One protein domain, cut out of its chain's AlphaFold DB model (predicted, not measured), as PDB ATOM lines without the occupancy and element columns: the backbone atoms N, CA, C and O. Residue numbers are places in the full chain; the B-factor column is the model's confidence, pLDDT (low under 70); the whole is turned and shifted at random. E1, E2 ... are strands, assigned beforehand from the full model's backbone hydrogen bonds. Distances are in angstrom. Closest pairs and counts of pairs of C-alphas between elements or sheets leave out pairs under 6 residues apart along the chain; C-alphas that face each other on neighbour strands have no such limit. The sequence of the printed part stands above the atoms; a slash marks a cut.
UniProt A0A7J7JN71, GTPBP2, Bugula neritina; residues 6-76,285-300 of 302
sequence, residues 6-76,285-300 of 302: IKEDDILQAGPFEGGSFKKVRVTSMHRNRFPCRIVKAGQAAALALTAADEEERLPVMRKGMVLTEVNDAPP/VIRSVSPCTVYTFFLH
ATOM      1  N   ILE A   6      22.673 -15.140 -44.287       88.31
ATOM      2  CA  ILE A   6      23.545 -16.173 -43.707       88.31
ATOM      3  C   ILE A   6      23.403 -17.436 -44.568       88.31
ATOM      4  O   ILE A   6      22.306 -17.719 -45.068       88.31
ATOM      5  N   LYS A   7      24.487 -18.193 -44.741       91.56
ATOM      6  CA  LYS A   7      24.520 -19.492 -45.430       91.56
ATOM      7  C   LYS A   7      24.975 -20.618 -44.495       91.56
ATOM      8  O   LYS A   7      25.525 -20.361 -43.430       91.56
ATOM      9  N   GLU A   8      24.753 -21.865 -44.903       91.44
ATOM     10  CA  GLU A   8      25.461 -23.008 -44.308       91.44
ATOM     11  C   GLU A   8      26.979 -22.855 -44.531       91.44
ATOM     12  O   GLU A   8      27.409 -22.223 -45.498       91.44
ATOM     13  N   ASP A   9      27.764 -23.372 -43.587       93.44
ATOM     14  CA  ASP A   9      29.225 -23.263 -43.468       93.44
ATOM     15  C   ASP A   9      29.810 -21.848 -43.292       93.44
ATOM     16  O   ASP A   9      31.027 -21.718 -43.111       93.44
ATOM     17  N   ASP A  10      28.979 -20.794 -43.248       90.69
ATOM     18  CA  ASP A  10      29.425 -19.433 -42.921       90.69
ATOM     19  C   ASP A  10      30.137 -19.406 -41.557       90.69
ATOM     20  O   ASP A  10      29.628 -19.904 -40.545       90.69
ATOM     21  N   ILE A  11      31.297 -18.743 -41.527       92.88
ATOM     22  CA  ILE A  11      31.995 -18.386 -40.292       92.88
ATOM     23  C   ILE A  11      31.525 -16.992 -39.865       92.88
ATOM     24  O   ILE A  11      31.700 -16.002 -40.582       92.88
ATOM     25  N   LEU A  12      30.927 -16.931 -38.681       90.69
ATOM     26  CA  LEU A  12      30.419 -15.731 -38.023       90.69
ATOM     27  C   LEU A  12      31.096 -15.580 -36.656       90.69
ATOM     28  O   LEU A  12      31.925 -16.404 -36.268       90.69
ATOM     29  N   GLN A  13      30.733 -14.549 -35.899       90.25
ATOM     30  CA  GLN A  13      31.054 -14.470 -34.476       90.25
ATOM     31  C   GLN A  13      29.785 -14.349 -33.625       90.25
ATOM     32  O   GLN A  13      28.797 -13.744 -34.042       90.25
ATOM     33  N   ALA A  14      29.823 -14.943 -32.435       91.00
ATOM     34  CA  ALA A  14      28.737 -14.981 -31.464       91.00
ATOM     35  C   ALA A  14      29.165 -14.320 -30.149       91.00
ATOM     36  O   ALA A  14      30.304 -14.489 -29.714       91.00
ATOM     37  N   GLY A  15      28.255 -13.588 -29.506       90.25
ATOM     38  CA  GLY A  15      28.524 -12.904 -28.239       90.25
ATOM     39  C   GLY A  15      27.439 -11.878 -27.886       90.25
ATOM     40  O   GLY A  15      26.388 -11.865 -28.524       90.25
ATOM     41  N   PRO A  16      27.639 -11.022 -26.872       91.81
ATOM     42  CA  PRO A  16      28.842 -10.915 -26.054       91.81
ATOM     43  C   PRO A  16      28.835 -11.893 -24.866       91.81
ATOM     44  O   PRO A  16      27.798 -12.119 -24.221       91.81
ATOM     45  N   PHE A  17      30.009 -12.454 -24.574       90.88
ATOM     46  CA  PHE A  17      30.306 -13.234 -23.366       90.88
ATOM     47  C   PHE A  17      30.669 -12.310 -22.178       90.88
ATOM     48  O   PHE A  17      30.548 -11.091 -22.279       90.88
ATOM     49  N   GLU A  18      31.080 -12.875 -21.037       87.88
ATOM     50  CA  GLU A  18      31.290 -12.166 -19.752       87.88
ATOM     51  C   GLU A  18      32.186 -10.923 -19.863       87.88
ATOM     52  O   GLU A  18      31.809  -9.847 -19.405       87.88
ATOM     53  N   GLY A  19      33.328 -11.043 -20.545       85.56
ATOM     54  CA  GLY A  19      34.256  -9.931 -20.787       85.56
ATOM     55  C   GLY A  19      33.862  -8.993 -21.937       85.56
ATOM     56  O   GLY A  19      34.681  -8.186 -22.360       85.56
ATOM     57  N   GLY A  20      32.662  -9.130 -22.508       89.88
ATOM     58  CA  GLY A  20      32.254  -8.424 -23.729       89.88
ATOM     59  C   GLY A  20      32.823  -9.012 -25.027       89.88
ATOM     60  O   GLY A  20      32.549  -8.485 -26.101       89.88
ATOM     61  N   SER A  21      33.588 -10.102 -24.939       91.38
ATOM     62  CA  SER A  21      34.213 -10.768 -26.081       91.38
ATOM     63  C   SER A  21      33.213 -11.528 -26.956       91.38
ATOM     64  O   SER A  21      32.115 -11.897 -26.525       91.38
ATOM     65  N   PHE A  22      33.638 -11.793 -28.190       90.94
ATOM     66  CA  PHE A  22      32.947 -12.622 -29.172       90.94
ATOM     67  C   PHE A  22      33.824 -13.822 -29.530       90.94
ATOM     68  O   PHE A  22      35.051 -13.733 -29.479       90.94
ATOM     69  N   LYS A  23      33.200 -14.945 -29.893       91.62
ATOM     70  CA  LYS A  23      33.893 -16.153 -30.362       91.62
ATOM     71  C   LYS A  23      33.451 -16.510 -31.768       91.62
ATOM     72  O   LYS A  23      32.275 -16.353 -32.098       91.62
ATOM     73  N   LYS A  24      34.382 -17.006 -32.584       93.81
ATOM     74  CA  LYS A  24      34.085 -17.446 -33.948       93.81
ATOM     75  C   LYS A  24      33.265 -18.735 -33.914       93.81
ATOM     76  O   LYS A  24      33.579 -19.667 -33.178       93.81
ATOM     77  N   VAL A  25      32.220 -18.782 -34.728       92.19
ATOM     78  CA  VAL A  25      31.312 -19.926 -34.850       92.19
ATOM     79  C   VAL A  25      31.099 -20.285 -36.309       92.19
ATOM     80  O   VAL A  25      31.061 -19.403 -37.167       92.19
ATOM     81  N   ARG A  26      30.918 -21.577 -36.583       92.75
ATOM     82  CA  ARG A  26      30.487 -22.087 -37.887       92.75
ATOM     83  C   ARG A  26      29.005 -22.440 -37.833       92.75
ATOM     84  O   ARG A  26      28.556 -23.078 -36.880       92.75
ATOM     85  N   VAL A  27      28.258 -22.045 -38.859       91.88
ATOM     86  CA  VAL A  27      26.859 -22.451 -39.053       91.88
ATOM     87  C   VAL A  27      26.829 -23.827 -39.721       91.88
ATOM     88  O   VAL A  27      27.070 -23.927 -40.918       91.88
ATOM     89  N   THR A  28      26.546 -24.896 -38.974       91.31
ATOM     90  CA  THR A  28      26.625 -26.276 -39.508       91.31
ATOM     91  C   THR A  28      25.351 -26.753 -40.196       91.31
ATOM     92  O   THR A  28      25.402 -27.599 -41.080       91.31
ATOM     93  N   SER A  29      24.191 -26.232 -39.801       89.25
ATOM     94  CA  SER A  29      22.921 -26.445 -40.504       89.25
ATOM     95  C   SER A  29      21.918 -25.362 -40.126       89.25
ATOM     96  O   SER A  29      22.011 -24.763 -39.047       89.25
ATOM     97  N   MET A  30      20.935 -25.113 -40.994       89.88
ATOM     98  CA  MET A  30      19.865 -24.155 -40.708       89.88
ATOM     99  C   MET A  30      18.488 -24.726 -41.036       89.88
ATOM    100  O   MET A  30      18.315 -25.462 -42.004       89.88
ATOM    101  N   HIS A  31      17.491 -24.355 -40.237       88.94
ATOM    102  CA  HIS A  31      16.097 -24.736 -40.433       88.94
ATOM    103  C   HIS A  31      15.174 -23.519 -40.350       88.94
ATOM    104  O   HIS A  31      15.258 -22.717 -39.420       88.94
ATOM    105  N   ARG A  32      14.214 -23.419 -41.269       87.19
ATOM    106  CA  ARG A  32      13.151 -22.408 -41.272       87.19
ATOM    107  C   ARG A  32      11.797 -23.104 -41.297       87.19
ATOM    108  O   ARG A  32      11.556 -23.970 -42.128       87.19
ATOM    109  N   ASN A  33      10.903 -22.742 -40.375       87.75
ATOM    110  CA  ASN A  33       9.572 -23.351 -40.238       87.75
ATOM    111  C   ASN A  33       9.592 -24.898 -40.182       87.75
ATOM    112  O   ASN A  33       8.699 -25.547 -40.714       87.75
ATOM    113  N   ARG A  34      10.605 -25.475 -39.511       87.19
ATOM    114  CA  ARG A  34      10.902 -26.925 -39.409       87.19
ATOM    115  C   ARG A  34      11.440 -27.607 -40.682       87.19
ATOM    116  O   ARG A  34      11.678 -28.808 -40.637       87.19
ATOM    117  N   PHE A  35      11.700 -26.876 -41.764       89.00
ATOM    118  CA  PHE A  35      12.349 -27.407 -42.970       89.00
ATOM    119  C   PHE A  35      13.824 -26.984 -43.035       89.00
ATOM    120  O   PHE A  35      14.115 -25.834 -42.701       89.00
ATOM    121  N   PRO A  36      14.754 -27.856 -43.468       92.75
ATOM    122  CA  PRO A  36      16.154 -27.485 -43.665       92.75
ATOM    123  C   PRO A  36      16.296 -26.454 -44.795       92.75
ATOM    124  O   PRO A  36      15.552 -26.486 -45.778       92.75
ATOM    125  N   CYS A  37      17.247 -25.527 -44.673       90.50
ATOM    126  CA  CYS A  37      17.476 -24.481 -45.667       90.50
ATOM    127  C   CYS A  37      18.942 -24.028 -45.717       90.50
ATOM    128  O   CYS A  37      19.512 -23.658 -44.702       90.50
ATOM    129  N   ARG A  38      19.526 -23.927 -46.918       92.69
ATOM    130  CA  ARG A  38      20.948 -23.555 -47.076       92.69
ATOM    131  C   ARG A  38      21.261 -22.062 -46.954       92.69
ATOM    132  O   ARG A  38      22.425 -21.680 -46.885       92.69
ATOM    133  N   ILE A  39      20.237 -21.205 -47.008       90.75
ATOM    134  CA  ILE A  39      20.362 -19.740 -46.990       90.75
ATOM    135  C   ILE A  39      19.184 -19.149 -46.212       90.75
ATOM    136  O   ILE A  39      18.032 -19.485 -46.490       90.75
ATOM    137  N   VAL A  40      19.467 -18.214 -45.306       86.44
ATOM    138  CA  VAL A  40      18.471 -17.406 -44.590       86.44
ATOM    139  C   VAL A  40      18.748 -15.931 -44.875       86.44
ATOM    140  O   VAL A  40      19.891 -15.489 -44.797       86.44
ATOM    141  N   LYS A  41      17.724 -15.156 -45.243       84.69
ATOM    142  CA  LYS A  41      17.855 -13.722 -45.565       84.69
ATOM    143  C   LYS A  41      17.486 -12.829 -44.378       84.69
ATOM    144  O   LYS A  41      16.759 -13.249 -43.481       84.69
ATOM    145  N   ALA A  42      17.932 -11.574 -44.413       77.69
ATOM    146  CA  ALA A  42      17.433 -10.532 -43.518       77.69
ATOM    147  C   ALA A  42      15.889 -10.477 -43.532       77.69
ATOM    148  O   ALA A  42      15.264 -10.655 -44.579       77.69
ATOM    149  N   GLY A  43      15.281 -10.273 -42.364       77.75
ATOM    150  CA  GLY A  43      13.834 -10.340 -42.141       77.75
ATOM    151  C   GLY A  43      13.269 -11.752 -41.928       77.75
ATOM    152  O   GLY A  43      12.055 -11.903 -41.845       77.75
ATOM    153  N   GLN A  44      14.102 -12.799 -41.859       82.38
ATOM    154  CA  GLN A  44      13.641 -14.177 -41.651       82.38
ATOM    155  C   GLN A  44      14.043 -14.717 -40.273       82.38
ATOM    156  O   GLN A  44      15.171 -14.539 -39.816       82.38
ATOM    157  N   ALA A  45      13.115 -15.426 -39.631       83.12
ATOM    158  CA  ALA A  45      13.400 -16.257 -38.468       83.12
ATOM    159  C   ALA A  45      13.919 -17.630 -38.920       83.12
ATOM    160  O   ALA A  45      13.330 -18.259 -39.808       83.12
ATOM    161  N   ALA A  46      14.996 -18.102 -38.297       86.75
ATOM    162  CA  ALA A  46      15.546 -19.433 -38.529       86.75
ATOM    163  C   ALA A  46      16.195 -20.000 -37.263       86.75
ATOM    164  O   ALA A  46      16.608 -19.273 -36.360       86.75
ATOM    165  N   ALA A  47      16.288 -21.321 -37.217       88.81
ATOM    166  CA  ALA A  47      17.024 -22.067 -36.218       88.81
ATOM    167  C   ALA A  47      18.373 -22.489 -36.813       88.81
ATOM    168  O   ALA A  47      18.405 -23.141 -37.855       88.81
ATOM    169  N   LEU A  48      19.472 -22.093 -36.174       89.12
ATOM    170  CA  LEU A  48      20.842 -22.359 -36.609       89.12
ATOM    171  C   LEU A  48      21.498 -23.347 -35.641       89.12
ATOM    172  O   LEU A  48      21.429 -23.152 -34.424       89.12
ATOM    173  N   ALA A  49      22.152 -24.379 -36.164       90.19
ATOM    174  CA  ALA A  49      23.104 -25.177 -35.400       90.19
ATOM    175  C   ALA A  49      24.488 -24.518 -35.493       90.19
ATOM    176  O   ALA A  49      24.914 -24.123 -36.581       90.19
ATOM    177  N   LEU A  50      25.167 -24.372 -34.352       90.00
ATOM    178  CA  LEU A  50      26.467 -23.706 -34.259       90.00
ATOM    179  C   LEU A  50      27.515 -24.627 -33.635       90.00
ATOM    180  O   LEU A  50      27.263 -25.238 -32.595       90.00
ATOM    181  N   THR A  51      28.710 -24.643 -34.215       90.81
ATOM    182  CA  THR A  51      29.934 -25.176 -33.592       90.81
ATOM    183  C   THR A  51      30.954 -24.055 -33.417       90.81
ATOM    184  O   THR A  51      30.789 -22.968 -33.979       90.81
ATOM    185  N   ALA A  52      32.023 -24.297 -32.654       91.38
ATOM    186  CA  ALA A  52      33.204 -23.443 -32.740       91.38
ATOM    187  C   ALA A  52      33.751 -23.451 -34.181       91.38
ATOM    188  O   ALA A  52      33.524 -24.405 -34.934       91.38
ATOM    189  N   ALA A  53      34.406 -22.362 -34.584       90.31
ATOM    190  CA  ALA A  53      35.078 -22.304 -35.883       90.31
ATOM    191  C   ALA A  53      36.406 -23.078 -35.882       90.31
ATOM    192  O   ALA A  53      36.754 -23.668 -36.904       90.31
ATOM    193  N   ASP A  54      37.089 -23.078 -34.735       89.19
ATOM    194  CA  ASP A  54      38.351 -23.761 -34.471       89.19
ATOM    195  C   ASP A  54      38.050 -25.061 -33.694       89.19
ATOM    196  O   ASP A  54      37.390 -25.022 -32.655       89.19
ATOM    197  N   GLU A  55      38.472 -26.222 -34.210       80.50
ATOM    198  CA  GLU A  55      37.998 -27.545 -33.741       80.50
ATOM    199  C   GLU A  55      38.446 -27.908 -32.316       80.50
ATOM    200  O   GLU A  55      37.766 -28.661 -31.618       80.50
ATOM    201  N   GLU A  56      39.566 -27.342 -31.863       82.81
ATOM    202  CA  GLU A  56      40.096 -27.518 -30.507       82.81
ATOM    203  C   GLU A  56      39.322 -26.695 -29.457       82.81
ATOM    204  O   GLU A  56      39.394 -26.982 -28.259       82.81
ATOM    205  N   GLU A  57      38.565 -25.669 -29.872       85.56
ATOM    206  CA  GLU A  57      37.846 -24.796 -28.946       85.56
ATOM    207  C   GLU A  57      36.434 -25.317 -28.636       85.56
ATOM    208  O   GLU A  57      35.588 -25.519 -29.507       85.56
ATOM    209  N   ARG A  58      36.103 -25.428 -27.344       84.69
ATOM    210  CA  ARG A  58      34.717 -25.652 -26.923       84.69
ATOM    211  C   ARG A  58      33.927 -24.342 -26.894       84.69
ATOM    212  O   ARG A  58      34.212 -23.434 -26.110       84.69
ATOM    213  N   LEU A  59      32.846 -24.296 -27.671       84.19
ATOM    214  CA  LEU A  59      31.899 -23.186 -27.654       84.19
ATOM    215  C   LEU A  59      31.199 -23.074 -26.274       84.19
ATOM    216  O   LEU A  59      30.632 -24.070 -25.807       84.19
ATOM    217  N   PRO A  60      31.215 -21.903 -25.599       85.25
ATOM    218  CA  PRO A  60      30.533 -21.722 -24.318       85.25
ATOM    219  C   PRO A  60      29.005 -21.737 -24.454       85.25
ATOM    220  O   PRO A  60      28.449 -21.630 -25.548       85.25
ATOM    221  N   VAL A  61      28.313 -21.824 -23.317       86.19
ATOM    222  CA  VAL A  61      26.844 -21.804 -23.270       86.19
ATOM    223  C   VAL A  61      26.316 -20.447 -23.748       86.19
ATOM    224  O   VAL A  61      26.573 -19.415 -23.128       86.19
ATOM    225  N   MET A  62      25.546 -20.449 -24.837       85.00
ATOM    226  CA  MET A  62      24.884 -19.242 -25.338       85.00
ATOM    227  C   MET A  62      23.697 -18.850 -24.451       85.00
ATOM    228  O   MET A  62      22.927 -19.698 -23.996       85.00
ATOM    229  N   ARG A  63      23.499 -17.543 -24.264       87.38
ATOM    230  CA  ARG A  63      22.413 -16.952 -23.460       87.38
ATOM    231  C   ARG A  63      21.474 -16.108 -24.334       87.38
ATOM    232  O   ARG A  63      21.876 -15.566 -25.361       87.38
ATOM    233  N   LYS A  64      20.219 -15.935 -23.902       83.75
ATOM    234  CA  LYS A  64      19.266 -15.017 -24.560       83.75
ATOM    235  C   LYS A  64      19.798 -13.575 -24.533       83.75
ATOM    236  O   LYS A  64      20.325 -13.146 -23.508       83.75
ATOM    237  N   GLY A  65      19.645 -12.854 -25.644       82.31
ATOM    238  CA  GLY A  65      20.179 -11.498 -25.843       82.31
ATOM    239  C   GLY A  65      21.527 -11.439 -26.576       82.31
ATOM    240  O   GLY A  65      21.910 -10.366 -27.030       82.31
ATOM    241  N   MET A  66      22.218 -12.572 -26.758       88.56
ATOM    242  CA  MET A  66      23.384 -12.645 -27.648       88.56
ATOM    243  C   MET A  66      22.998 -12.446 -29.121       88.56
ATOM    244  O   MET A  66      21.885 -12.770 -29.544       88.56
ATOM    245  N   VAL A  67      23.956 -11.951 -29.901       88.81
ATOM    246  CA  VAL A  67      23.857 -11.665 -31.335       88.81
ATOM    247  C   VAL A  67      24.862 -12.499 -32.132       88.81
ATOM    248  O   VAL A  67      25.900 -12.911 -31.610       88.81
ATOM    249  N   LEU A  68      24.551 -12.713 -33.412       89.62
ATOM    250  CA  LEU A  68      25.493 -13.188 -34.425       89.62
ATOM    251  C   LEU A  68      25.842 -12.034 -35.364       89.62
ATOM    252  O   LEU A  68      24.946 -11.358 -35.876       89.62
ATOM    253  N   THR A  69      27.131 -11.826 -35.614       87.81
ATOM    254  CA  THR A  69      27.649 -10.780 -36.509       87.81
ATOM    255  C   THR A  69      28.755 -11.329 -37.414       87.81
ATOM    256  O   THR A  69      29.188 -12.474 -37.275       87.81
ATOM    257  N   GLU A  70      29.200 -10.537 -38.391       85.12
ATOM    258  CA  GLU A  70      30.394 -10.883 -39.170       85.12
ATOM    259  C   GLU A  70      31.633 -10.854 -38.271       85.12
ATOM    260  O   GLU A  70      31.705 -10.028 -37.367       85.12
ATOM    261  N   VAL A  71      32.632 -11.699 -38.548       87.12
ATOM    262  CA  VAL A  71      33.862 -11.836 -37.734       87.12
ATOM    263  C   VAL A  71      34.621 -10.513 -37.530       87.12
ATOM    264  O   VAL A  71      35.262 -10.338 -36.503       87.12
ATOM    265  N   ASN A  72      34.523  -9.580 -38.481       83.56
ATOM    266  CA  ASN A  72      35.194  -8.274 -38.432       83.56
ATOM    267  C   ASN A  72      34.262  -7.124 -37.995       83.56
ATOM    268  O   ASN A  72      34.650  -5.959 -38.070       83.56
ATOM    269  N   ASP A  73      33.020  -7.423 -37.608       83.94
ATOM    270  CA  ASP A  73      32.084  -6.425 -37.087       83.94
ATOM    271  C   ASP A  73      32.401  -6.108 -35.617       83.94
ATOM    272  O   ASP A  73      32.896  -6.957 -34.875       83.94
ATOM    273  N   ALA A  74      32.081  -4.896 -35.177       85.31
ATOM    274  CA  ALA A  74      32.310  -4.440 -33.806       85.31
ATOM    275  C   ALA A  74      30.983  -3.950 -33.203       85.31
ATOM    276  O   ALA A  74      30.763  -2.741 -33.089       85.31
ATOM    277  N   PRO A  75      30.047  -4.866 -32.882       87.06
ATOM    278  CA  PRO A  75      28.746  -4.483 -32.352       87.06
ATOM    279  C   PRO A  75      28.891  -3.770 -30.991       87.06
ATOM    280  O   PRO A  75      29.729  -4.156 -30.175       87.06
ATOM    281  N   PRO A  76      28.073  -2.742 -30.711       89.88
ATOM    282  CA  PRO A  76      28.140  -1.976 -29.468       89.88
ATOM    283  C   PRO A  76      27.754  -2.822 -28.243       89.88
ATOM    284  O   PRO A  76      26.585  -3.156 -28.041       89.88
ATOM    285  N   VAL A 285      13.051 -17.331 -28.683       29.55
ATOM    286  CA  VAL A 285      12.817 -18.620 -28.014       29.55
ATOM    287  C   VAL A 285      14.032 -19.525 -28.222       29.55
ATOM    288  O   VAL A 285      14.178 -20.173 -29.259       29.55
ATOM    289  N   ILE A 286      14.890 -19.603 -27.204       27.47
ATOM    290  CA  ILE A 286      15.870 -20.686 -27.085       27.47
ATOM    291  C   ILE A 286      15.115 -21.932 -26.610       27.47
ATOM    292  O   ILE A 286      14.531 -21.924 -25.526       27.47
ATOM    293  N   ARG A 287      15.137 -23.007 -27.400       24.73
ATOM    294  CA  ARG A 287      14.738 -24.351 -26.962       24.73
ATOM    295  C   ARG A 287      15.894 -25.304 -27.221       24.73
ATOM    296  O   ARG A 287      16.094 -25.737 -28.347       24.73
ATOM    297  N   SER A 288      16.634 -25.612 -26.161       23.92
ATOM    298  CA  SER A 288      17.611 -26.697 -26.172       23.92
ATOM    299  C   SER A 288      16.879 -28.035 -26.265       23.92
ATOM    300  O   SER A 288      16.003 -28.305 -25.440       23.92
ATOM    301  N   VAL A 289      17.226 -28.854 -27.259       25.86
ATOM    302  CA  VAL A 289      16.819 -30.260 -27.354       25.86
ATOM    303  C   VAL A 289      17.972 -31.045 -27.986       25.86
ATOM    304  O   VAL A 289      18.293 -30.818 -29.149       25.86
ATOM    305  N   SER A 290      18.534 -32.010 -27.250       23.34
ATOM    306  CA  SER A 290      19.593 -32.933 -27.715       23.34
ATOM    307  C   SER A 290      20.990 -32.306 -27.969       23.34
ATOM    308  O   SER A 290      21.131 -31.084 -27.922       23.34
ATOM    309  N   PRO A 291      22.063 -33.114 -28.153       27.67
ATOM    310  CA  PRO A 291      23.455 -32.661 -27.990       27.67
ATOM    311  C   PRO A 291      24.005 -31.780 -29.124       27.67
ATOM    312  O   PRO A 291      25.111 -31.258 -29.003       27.67
ATOM    313  N   CYS A 292      23.242 -31.571 -30.198       30.03
ATOM    314  CA  CYS A 292      23.531 -30.567 -31.218       30.03
ATOM    315  C   CYS A 292      22.727 -29.304 -30.886       30.03
ATOM    316  O   CYS A 292      21.522 -29.266 -31.132       30.03
ATOM    317  N   THR A 293      23.353 -28.280 -30.300       43.78
ATOM    318  CA  THR A 293      22.592 -27.135 -29.780       43.78
ATOM    319  C   THR A 293      22.023 -26.268 -30.905       43.78
ATOM    320  O   THR A 293      22.752 -25.588 -31.627       43.78
ATOM    321  N   VAL A 294      20.694 -26.278 -31.021       42.19
ATOM    322  CA  VAL A 294      19.929 -25.489 -31.991       42.19
ATOM    323  C   VAL A 294      19.496 -24.158 -31.370       42.19
ATOM    324  O   VAL A 294      18.876 -24.123 -30.305       42.19
ATOM    325  N   TYR A 295      19.779 -23.055 -32.060       54.00
ATOM    326  CA  TYR A 295      19.505 -21.698 -31.593       54.00
ATOM    327  C   TYR A 295      18.585 -20.950 -32.563       54.00
ATOM    328  O   TYR A 295      18.915 -20.779 -33.735       54.00
ATOM    329  N   THR A 296      17.438 -20.466 -32.082       46.56
ATOM    330  CA  THR A 296      16.539 -19.620 -32.885       46.56
ATOM    331  C   THR A 296      17.046 -18.182 -32.909       46.56
ATOM    332  O   THR A 296      17.108 -17.534 -31.861       46.56
ATOM    333  N   PHE A 297      17.339 -17.662 -34.099       53.12
ATOM    334  CA  PHE A 297      17.710 -16.267 -34.319       53.12
ATOM    335  C   PHE A 297      16.681 -15.571 -35.216       53.12
ATOM    336  O   PHE A 297      16.202 -16.130 -36.204       53.12
ATOM    337  N   PHE A 298      16.372 -14.319 -34.877       46.94
ATOM    338  CA  PHE A 298      15.611 -13.412 -35.729       46.94
ATOM    339  C   PHE A 298      16.576 -12.441 -36.405       46.94
ATOM    340  O   PHE A 298      17.261 -11.661 -35.740       46.94
ATOM    341  N   LEU A 299      16.633 -12.482 -37.736       47.16
ATOM    342  CA  LEU A 299      17.430 -11.552 -38.530       47.16
ATOM    343  C   LEU A 299      16.679 -10.228 -38.700       47.16
ATOM    344  O   LEU A 299      16.047  -9.995 -39.728       47.16
ATOM    345  N   HIS A 300      16.736  -9.352 -37.700       40.44
ATOM    346  CA  HIS A 300      16.155  -8.013 -37.813       40.44
ATOM    347  C   HIS A 300      17.019  -7.080 -38.678       40.44
ATOM    348  O   HIS A 300      18.254  -7.113 -38.632       40.44
TER     349      HIS A 300
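What this domain is: This is residues 6 to 76 and 285 to 300 of the 302 residues of the protein "GTPBP2" of Bugula neritina (UniProt A0A7J7JN71). With little regular structure, this is one strongly twisted antiparallel sheet, order E5 E1 E2 E4 E6, curled like part of a barrel, with short E3 outside it. The 87 printed residues have six named strands, E1 to E6 along the chain, and no named helix: all strand, with 34 residues in named elements. The whole is compact, radius of gyration of the C-alphas 12.3 A, spanning 35 by 27 by 23 A.

How they stand to each other: E1, residues 11 to 15, and E2, residues 23 to 32, form a hairpin, with N 12 and O 25 within hydrogen-bond range at 2.9 A. E2 bends by 66 degrees at residue 28. E3, residues 39 to 41, pairs with no named strand. E4, residues 45 to 52, is antiparallel to E2, N 31 and O 47 2.8 A apart. Edge strand E5, residues 67 to 69, is antiparallel to E1, N 67 and O 15 2.8 A apart. Edge strand E6, residues 294 to 298, is antiparallel to E4, N 48 and O 295 2.8 A apart.

Where its parts are: E1 begins at C-alpha 11, (31.995, -18.386, -40.292). E2 measures 24.3 A from first to last C-alpha. E6 ends at C-alpha 298, (15.611, -13.412, -35.729).

The domain as a whole: Residues 77 to 284 are cut out; C-alphas 76 and 285 are 22.7 A apart. E4 to E5 is a long link. Residues 285 to 300 have pLDDT under 70.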